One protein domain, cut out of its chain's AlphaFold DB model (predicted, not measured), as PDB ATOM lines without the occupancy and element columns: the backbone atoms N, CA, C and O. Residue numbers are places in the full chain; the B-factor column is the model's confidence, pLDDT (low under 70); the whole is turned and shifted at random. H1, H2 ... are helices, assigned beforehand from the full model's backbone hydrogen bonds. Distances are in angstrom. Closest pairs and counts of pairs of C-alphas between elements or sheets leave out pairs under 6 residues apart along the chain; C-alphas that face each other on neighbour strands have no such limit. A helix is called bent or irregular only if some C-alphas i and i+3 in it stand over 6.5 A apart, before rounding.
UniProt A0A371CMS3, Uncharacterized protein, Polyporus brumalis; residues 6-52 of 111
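Overview. This is residues 6 to 52 of the 111 residues of an uncharacterized protein of Polyporus brumalis (UniProt A0A371CMS3). Two small pairs of helices make the opposite ends of a loose rod: H2 and H3 form a helical hairpin at one end, and H4 packs on H5 at the other. Residues 29 to 36 link the two ends, and the short helix H1, which touches no other helix, lies between them near the middle of the length. The 47 printed residues hold five named helices, H1 to H5 in that order along the chain, and no named strand; the class is all helix. The whole is loose, with a radius of gyration of the C-alphas of 12.1 A, and its C-alphas span 33 by 16 by 15 A.

Arrangement. The longest helix, H2 (residues 13 to 20), touches H3 (residues 22 to 28), with the C-alphas of Glu 18 and Ile 25 closest at 6.4 A. The two form a helical hairpin and run opposite ways at a shallow tilt of 25 degrees. H1 (residues 6 to 9) and H2 meet only through their link. H4 (residues 37 to 41) touches H5 (residues 45 to 51), and their closest C-alphas are those of Leu 40 and Gln 48, 5.7 A apart. H3 and H4 are apart, and H1 is apart from H3, H4 and H5. In H2 and H5 every O i to N i+4 pair is within hydrogen-bond range, against 1 of 3 in H3 and 0 of 1 in H4, where the O i to N i+3 pairs within range are 3 of 4 and 1 of 2; H1 is too short for an O i to N i+4 pair.

Along the chain. H2 runs from Ile 13 to Leu 20, 10.5 A from first to last C-alpha, beginning at C-alpha 13 (314.678, 293.122, 395.016). H3, Pro 22 to Ile 28, measures 9.9 A and is irregular: C-alphas 23 and 26 are 7.2 A apart. H1, Ile 6 to Trp 9, begins at C-alpha 6 (312.136, 302.018, 396.723) and measures 4.9 A. H4, Ser 37 to His 41, measures 6.8 A. H5, Glu 45 to Tyr 51, measures 10.1 A and ends at C-alpha 51 (317.744, 303.174, 405.499).

Size, cuts and confidence. The two C-alphas farthest apart are those of Glu 23 and Glu 45, 33.9 A. The first and last printed C-alphas, those of Ile 6 and Ala 52, are 12.8 A apart. The printed part has no cut. The links H1 to H2, H2 to H3 and H4 to H5 are tight, and the link H3 to H4, with 8 residues, is short; no link is long. The mean pLDDT of the printed part is 93.7, and no printed residue is under 70.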
ATOM      1  N   ILE A   6     311.156 303.089 396.495       90.94
ATOM      2  CA  ILE A   6     312.136 302.018 396.723       90.94
ATOM      3  C   ILE A   6     311.790 301.176 397.955       90.94
ATOM      4  O   ILE A   6     312.065 299.979 397.953       90.94
ATOM      5  N   CYS A   7     311.097 301.732 398.957       91.81
ATOM      6  CA  CYS A   7     310.667 300.997 400.150       91.81
ATOM      7  C   CYS A   7     309.795 299.768 399.825       91.81
ATOM      8  O   CYS A   7     309.835 298.753 400.527       91.81
ATOM      9  N   ARG A   8     309.029 299.828 398.729       91.75
ATOM     10  CA  ARG A   8     308.206 298.719 398.229       91.75
ATOM     11  C   ARG A   8     309.044 297.684 397.481       91.75
ATOM     12  O   ARG A   8     308.755 296.483 397.521       91.75
ATOM     13  N   TRP A   9     310.061 298.155 396.770       90.25
ATOM     14  CA  TRP A   9     310.865 297.339 395.869       90.25
ATOM     15  C   TRP A   9     312.001 296.613 396.573       90.25
ATOM     16  O   TRP A   9     312.246 295.461 396.233       90.25
ATOM     17  N   ILE A  10     312.617 297.242 397.577       91.62
ATOM     18  CA  ILE A  10     313.785 296.734 398.306       91.62
ATOM     19  C   ILE A  10     313.537 295.346 398.906       91.62
ATOM     20  O   ILE A  10     314.421 294.492 398.932       91.62
ATOM     21  N   ARG A  11     312.290 295.073 399.310       90.75
ATOM     22  CA  ARG A  11     311.867 293.732 399.709       90.75
ATOM     23  C   ARG A  11     311.909 292.807 398.501       90.75
ATOM     24  O   ARG A  11     311.132 292.981 397.562       90.75
ATOM     25  N   LYS A  12     312.758 291.781 398.576       93.38
ATOM     26  CA  LYS A  12     312.940 290.778 397.516       93.38
ATOM     27  C   LYS A  12     313.449 291.371 396.198       93.38
ATOM     28  O   LYS A  12     313.158 290.833 395.133       93.38
ATOM     29  N   ILE A  13     314.181 292.488 396.243       93.12
ATOM     30  CA  ILE A  13     314.678 293.122 395.016       93.12
ATOM     31  C   ILE A  13     315.614 292.200 394.233       93.12
ATOM     32  O   ILE A  13     315.467 292.090 393.022       93.12
ATOM     33  N   LEU A  14     316.499 291.474 394.925       94.38
ATOM     34  CA  LEU A  14     317.423 290.533 394.291       94.38
ATOM     35  C   LEU A  14     316.673 289.377 393.618       94.38
ATOM     36  O   LEU A  14     316.879 289.153 392.434       94.38
ATOM     37  N   GLU A  15     315.728 288.740 394.316       95.50
ATOM     38  CA  GLU A  15     314.883 287.670 393.750       95.50
ATOM     39  C   GLU A  15     314.115 288.141 392.501       95.50
ATOM     40  O   GLU A  15     314.003 287.431 391.502       95.50
ATOM     41  N   ARG A  16     313.564 289.363 392.544       94.31
ATOM     42  CA  ARG A  16     312.817 289.946 391.419       94.31
ATOM     43  C   ARG A  16     313.725 290.219 390.222       94.31
ATOM     44  O   ARG A  16     313.333 289.924 389.095       94.31
ATOM     45  N   TRP A  17     314.909 290.782 390.460       94.75
ATOM     46  CA  TRP A  17     315.856 291.105 389.396       94.75
ATOM     47  C   TRP A  17     316.503 289.861 388.812       94.75
ATOM     48  O   TRP A  17     316.727 289.826 387.616       94.75
ATOM     49  N   GLU A  18     316.720 288.814 389.598       96.44
ATOM     50  CA  GLU A  18     317.295 287.569 389.090       96.44
ATOM     51  C   GLU A  18     316.369 286.936 388.044       96.44
ATOM     52  O   GLU A  18     316.824 286.411 387.032       96.44
ATOM     53  N   LYS A  19     315.053 287.071 388.243       96.12
ATOM     54  CA  LYS A  19     314.042 286.582 387.306       96.12
ATOM     55  C   LYS A  19     313.864 287.461 386.064       96.12
ATOM     56  O   LYS A  19     313.555 286.932 385.000       96.12
ATOM     57  N   LEU A  20     313.943 288.783 386.213       95.88
ATOM     58  CA  LEU A  20     313.570 289.734 385.155       95.88
ATOM     59  C   LEU A  20     314.772 290.314 384.400       95.88
ATOM     60  O   LEU A  20     314.666 290.551 383.202       95.88
ATOM     61  N   PHE A  21     315.877 290.551 385.107       95.75
ATOM     62  CA  PHE A  21     317.071 291.269 384.650       95.75
ATOM     63  C   PHE A  21     318.350 290.658 385.267       95.75
ATOM     64  O   PHE A  21     319.059 291.334 386.030       95.75
ATOM     65  N   PRO A  22     318.636 289.364 385.023       95.62
ATOM     66  CA  PRO A  22     319.754 288.654 385.650       95.62
ATOM     67  C   PRO A  22     321.114 289.325 385.401       95.62
ATOM     68  O   PRO A  22     321.985 289.318 386.271       95.62
ATOM     69  N   GLU A  23     321.290 289.975 384.254       97.19
ATOM     70  CA  GLU A  23     322.491 290.719 383.880       97.19
ATOM     71  C   GLU A  23     322.779 291.925 384.790       97.19
ATOM     72  O   GLU A  23     323.930 292.341 384.921       97.19
ATOM     73  N   LEU A  24     321.758 292.469 385.461       95.62
ATOM     74  CA  LEU A  24     321.891 293.624 386.354       95.62
ATOM     75  C   LEU A  24     322.169 293.234 387.814       95.62
ATOM     76  O   LEU A  24     322.465 294.107 388.634       95.62
ATOM     77  N   ILE A  25     322.129 291.944 388.164       96.06
ATOM     78  CA  ILE A  25     322.372 291.462 389.534       96.06
ATOM     79  C   ILE A  25     323.715 291.925 390.119       96.06
ATOM     80  O   ILE A  25     323.724 292.375 391.274       96.06
ATOM     81  N   PRO A  26     324.842 291.912 389.378       96.19
ATOM     82  CA  PRO A  26     326.115 292.407 389.903       96.19
ATOM     83  C   PRO A  26     326.075 293.883 390.326       96.19
ATOM     84  O   PRO A  26     326.797 294.283 391.237       96.19
ATOM     85  N   ILE A  27     325.223 294.689 389.688       95.19
ATOM     86  CA  ILE A  27     325.063 296.118 389.983       95.19
ATOM     87  C   ILE A  27     324.115 296.294 391.169       95.19
ATOM     88  O   ILE A  27     324.441 296.979 392.141       95.19
ATOM     89  N   ILE A  28     322.950 295.644 391.122       94.38
ATOM     90  CA  ILE A  28     321.912 295.786 392.148       94.38
ATOM     91  C   ILE A  28     322.387 295.267 393.505       94.38
ATOM     92  O   ILE A  28     322.168 295.936 394.511       94.38
ATOM     93  N   SER A  29     323.105 294.142 393.543       93.88
ATOM     94  CA  SER A  29     323.653 293.577 394.788       93.88
ATOM     95  C   SER A  29     324.648 294.495 395.504       93.88
ATOM     96  O   SER A  29     324.809 294.393 396.717       93.88
ATOM     97  N   ARG A  30     325.290 295.415 394.775       93.44
ATOM     98  CA  ARG A  30     326.248 296.392 395.317       93.44
ATOM     99  C   ARG A  30     325.633 297.769 395.555       93.44
ATOM    100  O   ARG A  30     326.291 298.656 396.094       93.44
ATOM    101  N   THR A  31     324.385 297.974 395.146       92.44
ATOM    102  CA  THR A  31     323.724 299.275 395.228       92.44
ATOM    103  C   THR A  31     323.083 299.459 396.597       92.44
ATOM    104  O   THR A  31     322.113 298.785 396.935       92.44
ATOM    105  N   LYS A  32     323.566 300.440 397.370       92.06
ATOM    106  CA  LYS A  32     322.872 300.888 398.586       92.06
ATOM    107  C   LYS A  32     321.554 301.566 398.204       92.06
ATOM    108  O   LYS A  32     321.552 302.543 397.445       92.06
ATOM    109  N   MET A  33     320.444 301.052 398.720       92.75
ATOM    110  CA  MET A  33     319.106 301.617 398.544       92.75
ATOM    111  C   MET A  33     318.655 302.218 399.868       92.75
ATOM    112  O   MET A  33     318.542 301.504 400.859       92.75
ATOM    113  N   LEU A  34     318.445 303.528 399.872       93.81
ATOM    114  CA  LEU A  34     318.128 304.321 401.060       93.81
ATOM    115  C   LEU A  34     316.816 305.073 400.823       93.81
ATOM    116  O   LEU A  34     316.388 305.219 399.673       93.81
ATOM    117  N   LEU A  35     316.170 305.536 401.890       93.19
ATOM    118  CA  LEU A  35     314.902 306.264 401.800       93.19
ATOM    119  C   LEU A  35     315.140 307.755 402.036       93.19
ATOM    120  O   LEU A  35     315.835 308.073 402.997       93.19
ATOM    121  N   PRO A  36     314.571 308.654 401.209       91.94
ATOM    122  CA  PRO A  36     314.609 310.095 401.463       91.94
ATOM    123  C   PRO A  36     314.110 310.447 402.868       91.94
ATOM    124  O   PRO A  36     313.274 309.734 403.426       91.94
ATOM    125  N   SER A  37     314.648 311.513 403.460       89.62
ATOM    126  CA  SER A  37     314.555 311.732 404.907       89.62
ATOM    127  C   SER A  37     313.127 311.947 405.416       89.62
ATOM    128  O   SER A  37     312.813 311.456 406.497       89.62
ATOM    129  N   MET A  38     312.232 312.600 404.665       88.50
ATOM    130  CA  MET A  38     310.840 312.757 405.113       88.50
ATOM    131  C   MET A  38     309.993 311.517 404.804       88.50
ATOM    132  O   MET A  38     309.258 311.068 405.687       88.50
ATOM    133  N   HIS A  39     310.215 310.838 403.675       91.19
ATOM    134  CA  HIS A  39     309.641 309.522 403.405       91.19
ATOM    135  C   HIS A  39     309.996 308.525 404.514       91.19
ATOM    136  O   HIS A  39     309.153 307.744 404.954       91.19
ATOM    137  N   LEU A  40     311.239 308.560 405.002       92.62
ATOM    138  CA  LEU A  40     311.749 307.708 406.071       92.62
ATOM    139  C   LEU A  40     310.927 307.843 407.362       92.62
ATOM    140  O   LEU A  40     310.647 306.828 408.001       92.62
ATOM    141  N   HIS A  41     310.481 309.053 407.715       91.75
ATOM    142  CA  HIS A  41     309.675 309.302 408.916       91.75
ATOM    143  C   HIS A  41     308.314 308.590 408.897       91.75
ATOM    144  O   HIS A  41     307.774 308.282 409.958       91.75
ATOM    145  N   ALA A  42     307.782 308.265 407.716       93.50
ATOM    146  CA  ALA A  42     306.553 307.484 407.576       93.50
ATOM    147  C   ALA A  42     306.753 305.972 407.825       93.50
ATOM    148  O   ALA A  42     305.781 305.213 407.851       93.50
ATOM    149  N   HIS A  43     307.995 305.501 408.007       94.56
ATOM    150  CA  HIS A  43     308.300 304.101 408.311       94.56
ATOM    151  C   HIS A  43     308.537 303.868 409.805       94.56
ATOM    152  O   HIS A  43     308.841 304.776 410.573       94.56
ATOM    153  N   LYS A  44     308.457 302.600 410.223       95.44
ATOM    154  CA  LYS A  44     308.828 302.167 411.580       95.44
ATOM    155  C   LYS A  44     310.296 302.470 411.901       95.44
ATOM    156  O   LYS A  44     311.142 302.420 411.010       95.44
ATOM    157  N   GLU A  45     310.606 302.636 413.182       96.00
ATOM    158  CA  GLU A  45     311.934 303.007 413.700       96.00
ATOM    159  C   GLU A  45     313.094 302.181 413.121       96.00
ATOM    160  O   GLU A  45     314.081 302.738 412.654       96.00
ATOM    161  N   LEU A  46     312.955 300.852 413.038       95.06
ATOM    162  CA  LEU A  46     313.999 300.003 412.450       95.06
ATOM    163  C   LEU A  46     314.332 300.388 410.997       95.06
ATOM    164  O   LEU A  46     315.491 300.347 410.599       95.06
ATOM    165  N   CYS A  47     313.330 300.757 410.192       93.75
ATOM    166  CA  CYS A  47     313.578 301.235 408.833       93.75
ATOM    167  C   CYS A  47     314.294 302.587 408.853       93.75
ATOM    168  O   CYS A  47     315.167 302.799 408.018       93.75
ATOM    169  N   GLN A  48     313.945 303.460 409.805       94.69
ATOM    170  CA  GLN A  48     314.590 304.761 409.981       94.69
ATOM    171  C   GLN A  48     316.085 304.611 410.264       94.69
ATOM    172  O   GLN A  48     316.892 305.307 409.669       94.69
ATOM    173  N   LEU A  49     316.475 303.634 411.078       94.00
ATOM    174  CA  LEU A  49     317.886 303.375 411.371       94.00
ATOM    175  C   LEU A  49     318.628 302.721 410.195       94.00
ATOM    176  O   LEU A  49     319.751 303.103 409.887       94.00
ATOM    177  N   VAL A  50     318.011 301.739 409.533       94.19
ATOM    178  CA  VAL A  50     318.680 300.939 408.488       94.19
ATOM    179  C   VAL A  50     318.807 301.690 407.159       94.19
ATOM    180  O   VAL A  50     319.776 301.477 406.433       94.19
ATOM    181  N   TYR A  51     317.833 302.537 406.818       94.06
ATOM    182  CA  TYR A  51     317.744 303.174 405.499       94.06
ATOM    183  C   TYR A  51     317.940 304.693 405.513       94.06
ATOM    184  O   TYR A  51     317.760 305.319 404.466       94.06
ATOM    185  N   ALA A  52     318.307 305.284 406.653       93.81
ATOM    186  CA  ALA A  52     318.671 306.697 406.725       93.81
ATOM    187  C   ALA A  52     319.926 307.002 405.905       93.81
ATOM    188  O   ALA A  52     320.916 306.269 405.954       93.81
TER     189      ALA A  52